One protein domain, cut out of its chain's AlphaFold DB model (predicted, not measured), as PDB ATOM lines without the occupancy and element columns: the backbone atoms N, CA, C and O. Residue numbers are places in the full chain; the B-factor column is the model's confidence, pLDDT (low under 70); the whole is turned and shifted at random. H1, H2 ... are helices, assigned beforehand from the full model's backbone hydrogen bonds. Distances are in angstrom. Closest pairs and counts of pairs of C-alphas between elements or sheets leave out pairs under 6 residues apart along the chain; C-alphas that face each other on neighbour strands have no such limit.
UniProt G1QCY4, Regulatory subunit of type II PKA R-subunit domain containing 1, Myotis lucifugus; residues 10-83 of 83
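What this domain is: This is residues 10 to 83 of the 83 residues of the protein "Regulatory subunit of type II PKA R-subunit domain containing 1" of Myotis lucifugus (UniProt G1QCY4). One long helix, H1, sticks out as a free arm from a small body of three shorter helices, in which H4 packs on the first part of H2, and H3 packs on H2 farther along. The printed part has 74 residues with four named helices, H1 to H4 in order, and is all helix. It is only just loose, close to extended, with a radius of gyration of the C-alphas of 16.9 A, and flat, spanning 48 by 38 by 20 A.

Where its parts are: H1, residues 10 to 32, runs 33.3 A from C-alpha 10 at (-31.900, 75.682, -33.827). H2, residues 34 to 50, measures 24.3 A, and H3, residues 55 to 64, 14.0 A. H4, residues 68 to 82, measures 21.3 A and ends with C-alpha 82 at (-31.838, 31.036, -55.653).

How they stand to each other: H1 and H2 are close but not clearly touching, about perpendicular at 84 degrees; their closest C-alphas, Leu 30 and Val 36, are 6.8 A apart. With residues 43 to 47 alone H2 touches H3, closest at C-alphas Phe 43 and Tyr 62, 7.1 A, a steep tilt of 45 degrees, opposite ways. With residues 34 to 39 alone it touches H4, closest at C-alphas Glu 35 and Ile 72, 6.4 A, a steep tilt of 65 degrees. H1 is apart from H3 and H4. In H1, H2, H3 and H4 every O i to N i+4 pair is within hydrogen-bond range.

The domain as a whole: The C-alphas farthest apart, Glu 10 and Lys 81, are 49.9 A apart. The printed part has no cut, the three links are tight, and no printed residue is under 70 in pLDDT.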
ATOM      1  N   GLU A  10     -33.137  76.457 -33.666       94.81
ATOM      2  CA  GLU A  10     -31.900  75.682 -33.827       94.81
ATOM      3  C   GLU A  10     -32.075  74.219 -33.379       94.81
ATOM      4  O   GLU A  10     -31.640  73.282 -34.055       94.81
ATOM      5  N   GLN A  11     -32.765  73.993 -32.255       94.75
ATOM      6  CA  GLN A  11     -33.056  72.643 -31.767       94.75
ATOM      7  C   GLN A  11     -33.971  71.873 -32.727       94.75
ATOM      8  O   GLN A  11     -33.774  70.673 -32.928       94.75
ATOM      9  N   LEU A  12     -34.948  72.544 -33.341       95.50
ATOM     10  CA  LEU A  12     -35.828  71.950 -34.348       95.50
ATOM     11  C   LEU A  12     -35.065  71.562 -35.616       95.50
ATOM     12  O   LEU A  12     -35.278  70.466 -36.136       95.50
ATOM     13  N   GLU A  13     -34.162  72.417 -36.093       96.81
ATOM     14  CA  GLU A  13     -33.319  72.122 -37.256       96.81
ATOM     15  C   GLU A  13     -32.399  70.931 -36.987       96.81
ATOM     16  O   GLU A  13     -32.396  69.965 -37.754       96.81
ATOM     17  N   LYS A  14     -31.724  70.918 -35.834       97.25
ATOM     18  CA  LYS A  14     -30.882  69.790 -35.422       97.25
ATOM     19  C   LYS A  14     -31.681  68.491 -35.282       97.25
ATOM     20  O   LYS A  14     -31.222  67.428 -35.704       97.25
ATOM     21  N   LEU A  15     -32.890  68.559 -34.717       96.25
ATOM     22  CA  LEU A  15     -33.784  67.407 -34.602       96.25
ATOM     23  C   LEU A  15     -34.225  66.894 -35.978       96.25
ATOM     24  O   LEU A  15     -34.314  65.681 -36.181       96.25
ATOM     25  N   ARG A  16     -34.506  67.796 -36.925       97.12
ATOM     26  CA  ARG A  16     -34.866  67.436 -38.299       97.12
ATOM     27  C   ARG A  16     -33.723  66.685 -38.973       97.12
ATOM     28  O   ARG A  16     -33.956  65.595 -39.495       97.12
ATOM     29  N   ASP A  17     -32.509  67.218 -38.913       98.06
ATOM     30  CA  ASP A  17     -31.344  66.601 -39.549       98.06
ATOM     31  C   ASP A  17     -31.035  65.236 -38.924       98.06
ATOM     32  O   ASP A  17     -30.836  64.250 -39.639       98.06
ATOM     33  N   TYR A  18     -31.127  65.128 -37.595       98.19
ATOM     34  CA  TYR A  18     -31.011  63.855 -36.886       98.19
ATOM     35  C   TYR A  18     -32.051  62.823 -37.353       98.19
ATOM     36  O   TYR A  18     -31.702  61.674 -37.640       98.19
ATOM     37  N   LYS A  19     -33.328  63.212 -37.484       98.19
ATOM     38  CA  LYS A  19     -34.395  62.323 -37.976       98.19
ATOM     39  C   LYS A  19     -34.135  61.857 -39.408       98.19
ATOM     40  O   LYS A  19     -34.372  60.687 -39.712       98.19
ATOM     41  N   ILE A  20     -33.635  62.741 -40.275       98.38
ATOM     42  CA  ILE A  20     -33.284  62.398 -41.659       98.38
ATOM     43  C   ILE A  20     -32.172  61.349 -41.675       98.38
ATOM     44  O   ILE A  20     -32.338  60.302 -42.302       98.38
ATOM     45  N   GLN A  21     -31.075  61.587 -40.949       98.44
ATOM     46  CA  GLN A  21     -29.955  60.645 -40.895       98.44
ATOM     47  C   GLN A  21     -30.367  59.302 -40.286       98.44
ATOM     48  O   GLN A  21     -30.017  58.249 -40.817       98.44
ATOM     49  N   THR A  22     -31.190  59.332 -39.236       98.44
ATOM     50  CA  THR A  22     -31.743  58.120 -38.617       98.44
ATOM     51  C   THR A  22     -32.587  57.326 -39.612       98.44
ATOM     52  O   THR A  22     -32.427  56.115 -39.726       98.44
ATOM     53  N   ARG A  23     -33.452  57.989 -40.391       98.19
ATOM     54  CA  ARG A  23     -34.266  57.310 -41.407       98.19
ATOM     55  C   ARG A  23     -33.399  56.652 -42.480       98.19
ATOM     56  O   ARG A  23     -33.629  55.493 -42.808       98.19
ATOM     57  N   ILE A  24     -32.371  57.350 -42.965       98.06
ATOM     58  CA  ILE A  24     -31.418  56.799 -43.940       98.06
ATOM     59  C   ILE A  24     -30.695  55.574 -43.361       98.06
ATOM     60  O   ILE A  24     -30.546  54.564 -44.050       98.06
ATOM     61  N   ALA A  25     -30.249  55.642 -42.106       98.06
ATOM     62  CA  ALA A  25     -29.585  54.528 -41.437       98.06
ATOM     63  C   ALA A  25     -30.517  53.314 -41.286       98.06
ATOM     64  O   ALA A  25     -30.119  52.198 -41.619       98.06
ATOM     65  N   ASN A  26     -31.769  53.539 -40.878       96.88
ATOM     66  CA  ASN A  26     -32.778  52.487 -40.765       96.88
ATOM     67  C   ASN A  26     -33.049  51.819 -42.119       96.88
ATOM     68  O   ASN A  26     -33.073  50.595 -42.206       96.88
ATOM     69  N   GLU A  27     -33.201  52.598 -43.193       96.06
ATOM     70  CA  GLU A  27     -33.412  52.050 -44.538       96.06
ATOM     71  C   GLU A  27     -32.210  51.234 -45.028       96.06
ATOM     72  O   GLU A  27     -32.388  50.153 -45.593       96.06
ATOM     73  N   LYS A  28     -30.980  51.711 -44.787       97.12
ATOM     74  CA  LYS A  28     -29.760  50.948 -45.097       97.12
ATOM     75  C   LYS A  28     -29.728  49.628 -44.331       97.12
ATOM     76  O   LYS A  28     -29.454  48.597 -44.942       97.12
ATOM     77  N   TYR A  29     -30.051  49.658 -43.039       96.81
ATOM     78  CA  TYR A  29     -30.121  48.466 -42.201       96.81
ATOM     79  C   TYR A  29     -31.149  47.468 -42.745       96.81
ATOM     80  O   TYR A  29     -30.801  46.323 -43.009       96.81
ATOM     81  N   LEU A  30     -32.387  47.900 -42.998       94.94
ATOM     82  CA  LEU A  30     -33.440  47.028 -43.530       94.94
ATOM     83  C   LEU A  30     -33.079  46.447 -44.905       94.94
ATOM     84  O   LEU A  30     -33.407  45.301 -45.195       94.94
ATOM     85  N   ARG A  31     -32.365  47.206 -45.746       93.06
ATOM     86  CA  ARG A  31     -31.896  46.721 -47.050       93.06
ATOM     87  C   ARG A  31     -30.830  45.631 -46.923       93.06
ATOM     88  O   ARG A  31     -30.839  44.706 -47.733       93.06
ATOM     89  N   SER A  32     -29.916  45.739 -45.956       95.06
ATOM     90  CA  SER A  32     -28.840  44.756 -45.765       95.06
ATOM     91  C   SER A  32     -29.235  43.553 -44.900       95.06
ATOM     92  O   SER A  32     -28.560  42.531 -44.979       95.06
ATOM     93  N   HIS A  33     -30.313  43.645 -44.116       95.56
ATOM     94  CA  HIS A  33     -30.758  42.608 -43.175       95.56
ATOM     95  C   HIS A  33     -32.075  41.970 -43.641       95.56
ATOM     96  O   HIS A  33     -33.165  42.267 -43.139       95.56
ATOM     97  N   LYS A  34     -31.975  41.076 -44.635       94.25
ATOM     98  CA  LYS A  34     -33.118  40.358 -45.233       94.25
ATOM     99  C   LYS A  34     -33.902  39.503 -44.238       94.25
ATOM    100  O   LYS A  34     -35.083  39.240 -44.447       94.25
ATOM    101  N   GLU A  35     -33.284  39.110 -43.133       95.75
ATOM    102  CA  GLU A  35     -33.933  38.406 -42.033       95.75
ATOM    103  C   GLU A  35     -35.106  39.196 -41.448       95.75
ATOM    104  O   GLU A  35     -36.116  38.595 -41.093       95.75
ATOM    105  N   VAL A  36     -35.016  40.531 -41.405       95.81
ATOM    106  CA  VAL A  36     -36.081  41.392 -40.873       95.81
ATOM    107  C   VAL A  36     -37.273  41.411 -41.829       95.81
ATOM    108  O   VAL A  36     -38.421  41.341 -41.395       95.81
ATOM    109  N   GLU A  37     -37.011  41.444 -43.136       94.12
ATOM    110  CA  GLU A  37     -38.042  41.363 -44.174       94.12
ATOM    111  C   GLU A  37     -38.801  40.029 -44.098       94.12
ATOM    112  O   GLU A  37     -40.035  40.011 -44.079       94.12
ATOM    113  N   LEU A  38     -38.080  38.911 -43.986       96.00
ATOM    114  CA  LEU A  38     -38.670  37.577 -43.831       96.00
ATOM    115  C   LEU A  38     -39.478  37.449 -42.538       96.00
ATOM    116  O   LEU A  38     -40.585  36.913 -42.541       96.00
ATOM    117  N   LEU A  39     -38.938  37.973 -41.438       97.00
ATOM    118  CA  LEU A  39     -39.588  37.962 -40.136       97.00
ATOM    119  C   LEU A  39     -40.948  38.675 -40.179       97.00
ATOM    120  O   LEU A  39     -41.959  38.100 -39.768       97.00
ATOM    121  N   LEU A  40     -40.973  39.904 -40.706       95.94
ATOM    122  CA  LEU A  40     -42.181  40.728 -40.775       95.94
ATOM    123  C   LEU A  40     -43.188  40.189 -41.795       95.94
ATOM    124  O   LEU A  40     -44.374  40.081 -41.487       95.94
ATOM    125  N   SER A  41     -42.736  39.812 -42.992       96.00
ATOM    126  CA  SER A  41     -43.622  39.254 -44.024       96.00
ATOM    127  C   SER A  41     -44.250  37.926 -43.589       96.00
ATOM    128  O   SER A  41     -45.444  37.714 -43.813       96.00
ATOM    129  N   GLY A  42     -43.494  37.068 -42.895       97.06
ATOM    130  CA  GLY A  42     -44.009  35.847 -42.279       97.06
ATOM    131  C   GLY A  42     -45.084  36.128 -41.228       97.06
ATOM    132  O   GLY A  42     -46.146  35.505 -41.261       97.06
ATOM    133  N   PHE A  43     -44.857  37.116 -40.355       98.25
ATOM    134  CA  PHE A  43     -45.841  37.519 -39.350       98.25
ATOM    135  C   PHE A  43     -47.142  38.012 -39.995       98.25
ATOM    136  O   PHE A  43     -48.219  37.508 -39.675       98.25
ATOM    137  N   TYR A  44     -47.053  38.952 -40.944       98.00
ATOM    138  CA  TYR A  44     -48.229  39.486 -41.637       98.00
ATOM    139  C   TYR A  44     -48.995  38.403 -42.390       98.00
ATOM    140  O   TYR A  44     -50.224  38.380 -42.337       98.00
ATOM    141  N   ARG A  45     -48.288  37.479 -43.051       97.94
ATOM    142  CA  ARG A  45     -48.913  36.339 -43.726       97.94
ATOM    143  C   ARG A  45     -49.757  35.521 -42.753       97.94
ATOM    144  O   ARG A  45     -50.928  35.277 -43.028       97.94
ATOM    145  N   GLU A  46     -49.190  35.119 -41.619       97.81
ATOM    146  CA  GLU A  46     -49.906  34.312 -40.630       97.81
ATOM    147  C   GLU A  46     -51.064  35.085 -39.985       97.81
ATOM    148  O   GLU A  46     -52.148  34.528 -39.810       97.81
ATOM    149  N   MET A  47     -50.875  36.375 -39.696       97.81
ATOM    150  CA  MET A  47     -51.916  37.246 -39.147       97.81
ATOM    151  C   MET A  47     -53.100  37.393 -40.113       97.81
ATOM    152  O   MET A  47     -54.249  37.258 -39.697       97.81
ATOM    153  N   PHE A  48     -52.850  37.634 -41.404       97.81
ATOM    154  CA  PHE A  48     -53.918  37.771 -42.402       97.81
ATOM    155  C   PHE A  48     -54.654  36.458 -42.676       97.81
ATOM    156  O   PHE A  48     -55.857  36.488 -42.942       97.81
ATOM    157  N   LEU A  49     -53.955  35.320 -42.596       98.00
ATOM    158  CA  LEU A  49     -54.555  33.996 -42.749       98.00
ATOM    159  C   LEU A  49     -55.428  33.621 -41.547       98.00
ATOM    160  O   LEU A  49     -56.543  33.140 -41.731       98.00
ATOM    161  N   LYS A  50     -54.929  33.839 -40.327       97.44
ATOM    162  CA  LYS A  50     -55.599  33.411 -39.089       97.44
ATOM    163  C   LYS A  50     -56.623  34.413 -38.569       97.44
ATOM    164  O   LYS A  50     -57.516  34.009 -37.839       97.44
ATOM    165  N   ARG A  51     -56.492  35.694 -38.938       97.75
ATOM    166  CA  ARG A  51     -57.347  36.810 -38.494       97.75
ATOM    167  C   ARG A  51     -57.623  36.767 -36.981       97.75
ATOM    168  O   ARG A  51     -58.780  36.656 -36.580       97.75
ATOM    169  N   PRO A  52     -56.572  36.808 -36.143       97.81
ATOM    170  CA  PRO A  52     -56.733  36.691 -34.700       97.81
ATOM    171  C   PRO A  52     -57.534  37.871 -34.142       97.81
ATOM    172  O   PRO A  52     -57.346  39.012 -34.563       97.81
ATOM    173  N   GLU A  53     -58.378  37.600 -33.149       98.00
ATOM    174  CA  GLU A  53     -59.130  38.632 -32.428       98.00
ATOM    175  C   GLU A  53     -58.193  39.522 -31.592       98.00
ATOM    176  O   GLU A  53     -58.334  40.745 -31.568       98.00
ATOM    177  N   ASN A  54     -57.159  38.922 -30.986       98.06
ATOM    178  CA  ASN A  54     -56.127  39.625 -30.228       98.06
ATOM    179  C   ASN A  54     -54.773  39.601 -30.955       98.06
ATOM    180  O   ASN A  54     -53.981  38.667 -30.832       98.06
ATOM    181  N   ILE A  55     -54.476  40.677 -31.689       97.25
ATOM    182  CA  ILE A  55     -53.223  40.808 -32.451       97.25
ATOM    183  C   ILE A  55     -51.991  40.847 -31.534       97.25
ATOM    184  O   ILE A  55     -50.927  40.373 -31.926       97.25
ATOM    185  N   ARG A  56     -52.101  41.405 -30.319       98.00
ATOM    186  CA  ARG A  56     -50.946  41.548 -29.415       98.00
ATOM    187  C   ARG A  56     -50.497  40.205 -28.859       98.00
ATOM    188  O   ARG A  56     -49.305  39.928 -28.854       98.00
ATOM    189  N   GLU A  57     -51.450  39.389 -28.427       98.19
ATOM    190  CA  GLU A  57     -51.186  38.027 -27.957       98.19
ATOM    191  C   GLU A  57     -50.651  37.158 -29.096       98.19
ATOM    192  O   GLU A  57     -49.600  36.542 -28.959       98.19
ATOM    193  N   PHE A  58     -51.265  37.251 -30.279       98.31
ATOM    194  CA  PHE A  58     -50.758  36.578 -31.471       98.31
ATOM    195  C   PHE A  58     -49.314  36.983 -31.822       98.31
ATOM    196  O   PHE A  58     -48.502  36.139 -32.202       98.31
ATOM    197  N   ALA A  59     -48.973  38.268 -31.695       98.19
ATOM    198  CA  ALA A  59     -47.611  38.747 -31.897       98.19
ATOM    199  C   ALA A  59     -46.651  38.197 -30.836       98.19
ATOM    200  O   ALA A  59     -45.551  37.775 -31.192       98.19
ATOM    201  N   ALA A  60     -47.058  38.167 -29.565       98.31
ATOM    202  CA  ALA A  60     -46.256  37.585 -28.496       98.31
ATOM    203  C   ALA A  60     -45.939  36.115 -28.796       98.31
ATOM    204  O   ALA A  60     -44.764  35.755 -28.837       98.31
ATOM    205  N   ASP A  61     -46.946  35.305 -29.123       98.00
ATOM    206  CA  ASP A  61     -46.764  33.889 -29.458       98.00
ATOM    207  C   ASP A  61     -45.884  33.693 -30.695       98.00
ATOM    208  O   ASP A  61     -44.996  32.839 -30.711       98.00
ATOM    209  N   TYR A  62     -46.101  34.494 -31.744       98.19
ATOM    210  CA  TYR A  62     -45.326  34.386 -32.976       98.19
ATOM    211  C   TYR A  62     -43.854  34.730 -32.735       98.19
ATOM    212  O   TYR A  62     -42.979  33.929 -33.058       98.19
ATOM    213  N   PHE A  63     -43.568  35.904 -32.162       97.62
ATOM    214  CA  PHE A  63     -42.198  36.399 -31.995       97.62
ATOM    215  C   PHE A  63     -41.423  35.708 -30.868       97.62
ATOM    216  O   PHE A  63     -40.197  35.800 -30.851       97.62
ATOM    217  N   THR A  64     -42.100  34.996 -29.961       97.94
ATOM    218  CA  THR A  64     -41.452  34.188 -28.916       97.94
ATOM    219  C   THR A  64     -41.335  32.698 -29.255       97.94
ATOM    220  O   THR A  64     -40.725  31.966 -28.476       97.94
ATOM    221  N   ASP A  65     -41.820  32.227 -30.420       98.00
ATOM    222  CA  ASP A  65     -41.610  30.836 -30.866       98.00
ATOM    223  C   ASP A  65     -40.095  30.546 -30.973       98.00
ATOM    224  O   ASP A  65     -39.426  31.088 -31.861       98.00
ATOM    225  N   PRO A  66     -39.528  29.639 -30.151       97.88
ATOM    226  CA  PRO A  66     -38.091  29.351 -30.150       97.88
ATOM    227  C   PRO A  66     -37.598  28.745 -31.472       97.88
ATOM    228  O   PRO A  66     -36.399  28.698 -31.739       97.88
ATOM    229  N   ARG A  67     -38.512  28.278 -32.330       97.75
ATOM    230  CA  ARG A  67     -38.185  27.737 -33.656       97.75
ATOM    231  C   ARG A  67     -38.106  28.824 -34.725       97.75
ATOM    232  O   ARG A  67     -37.592  28.550 -35.810       97.75
ATOM    233  N   LEU A  68     -38.622  30.027 -34.462       97.44
ATOM    234  CA  LEU A  68     -38.675  31.115 -35.437       97.44
ATOM    235  C   LEU A  68     -37.286  31.507 -35.967       97.44
ATOM    236  O   LEU A  68     -37.150  31.557 -37.190       97.44
ATOM    237  N   PRO A  69     -36.236  31.684 -35.137       96.75
ATOM    238  CA  PRO A  69     -34.906  32.029 -35.644       96.75
ATOM    239  C   PRO A  69     -34.377  31.013 -36.664       96.75
ATOM    240  O   PRO A  69     -33.910  31.389 -37.739       96.75
ATOM    241  N   ASN A  70     -34.540  29.716 -36.380       97.31
ATOM    242  CA  ASN A  70     -34.120  28.649 -37.287       97.31
ATOM    243  C   ASN A  70     -34.936  28.650 -38.588       97.31
ATOM    244  O   ASN A  70     -34.354  28.520 -39.664       97.31
ATOM    245  N   LYS A  71     -36.260  28.860 -38.517       96.88
ATOM    246  CA  LYS A  71     -37.118  28.987 -39.710       96.88
ATOM    247  C   LYS A  71     -36.640  30.125 -40.621       96.88
ATOM    248  O   LYS A  71     -36.513  29.916 -41.828       96.88
ATOM    249  N   ILE A  72     -36.343  31.296 -40.053       97.38
ATOM    250  CA  ILE A  72     -35.840  32.455 -40.806       97.38
ATOM    251  C   ILE A  72     -34.459  32.156 -41.400       97.38
ATOM    252  O   ILE A  72     -34.235  32.401 -42.585       97.38
ATOM    253  N   HIS A  73     -33.555  31.547 -40.630       96.50
ATOM    254  CA  HIS A  73     -32.222  31.179 -41.109       96.50
ATOM    255  C   HIS A  73     -32.269  30.214 -42.305       96.50
ATOM    256  O   HIS A  73     -31.593  30.429 -43.312       96.50
ATOM    257  N   THR A  74     -33.113  29.181 -42.241       96.62
ATOM    258  CA  THR A  74     -33.304  28.249 -43.360       96.62
ATOM    259  C   THR A  74     -33.840  28.962 -44.606       96.62
ATOM    260  O   THR A  74     -33.365  28.695 -45.711       96.62
ATOM    261  N   GLN A  75     -34.788  29.892 -44.450       95.12
ATOM    262  CA  GLN A  75     -35.317  30.679 -45.571       95.12
ATOM    263  C   GLN A  75     -34.256  31.596 -46.195       95.12
ATOM    264  O   GLN A  75     -34.172  31.667 -47.419       95.12
ATOM    265  N   LEU A  76     -33.397  32.227 -45.386       94.94
ATOM    266  CA  LEU A  76     -32.280  33.038 -45.884       94.94
ATOM    267  C   LEU A  76     -31.300  32.219 -46.718       94.94
ATOM    268  O   LEU A  76     -30.889  32.657 -47.790       94.94
ATOM    269  N   ILE A  77     -30.921  31.028 -46.238       95.81
ATOM    270  CA  ILE A  77     -30.037  30.127 -46.989       95.81
ATOM    271  C   ILE A  77     -30.676  29.761 -48.325       95.81
ATOM    272  O   ILE A  77     -29.989  29.751 -49.343       95.81
ATOM    273  N   LYS A  78     -31.979  29.467 -48.328       94.12
ATOM    274  CA  LYS A  78     -32.711  29.139 -49.551       94.12
ATOM    275  C   LYS A  78     -32.684  30.304 -50.547       94.12
ATOM    276  O   LYS A  78     -32.247  30.101 -51.671       94.12
ATOM    277  N   GLN A  79     -33.038  31.517 -50.122       89.81
ATOM    278  CA  GLN A  79     -33.026  32.697 -50.997       89.81
ATOM    279  C   GLN A  79     -31.633  33.008 -51.553       89.81
ATOM    280  O   GLN A  79     -31.506  33.343 -52.722       89.81
ATOM    281  N   LYS A  80     -30.575  32.847 -50.746       88.94
ATOM    282  CA  LYS A  80     -29.190  33.039 -51.209       88.94
ATOM    283  C   LYS A  80     -28.737  32.014 -52.247       88.94
ATOM    284  O   LYS A  80     -27.797  32.293 -52.974       88.94
ATOM    285  N   LYS A  81     -29.340  30.822 -52.276       89.06
ATOM    286  CA  LYS A  81     -29.054  29.798 -53.294       89.06
ATOM    287  C   LYS A  81     -29.824  30.030 -54.595       89.06
ATOM    288  O   LYS A  81     -29.441  29.472 -55.615       89.06
ATOM    289  N   GLU A  82     -30.924  30.776 -54.531       85.06
ATOM    290  CA  GLU A  82     -31.838  31.036 -55.653       85.06
ATOM    291  C   GLU A  82     -31.574  32.384 -56.352       85.06
ATOM    292  O   GLU A  82     -32.157  32.632 -57.405       85.06
ATOM    293  N   ALA A  83     -30.724  33.241 -55.774       72.69
ATOM    294  CA  ALA A  83     -30.310  34.545 -56.302       72.69
ATOM    295  C   ALA A  83     -28.959  34.463 -57.024       72.69
ATOM    296  O   ALA A  83     -28.809  35.172 -58.043       72.69
TER     297      ALA A  83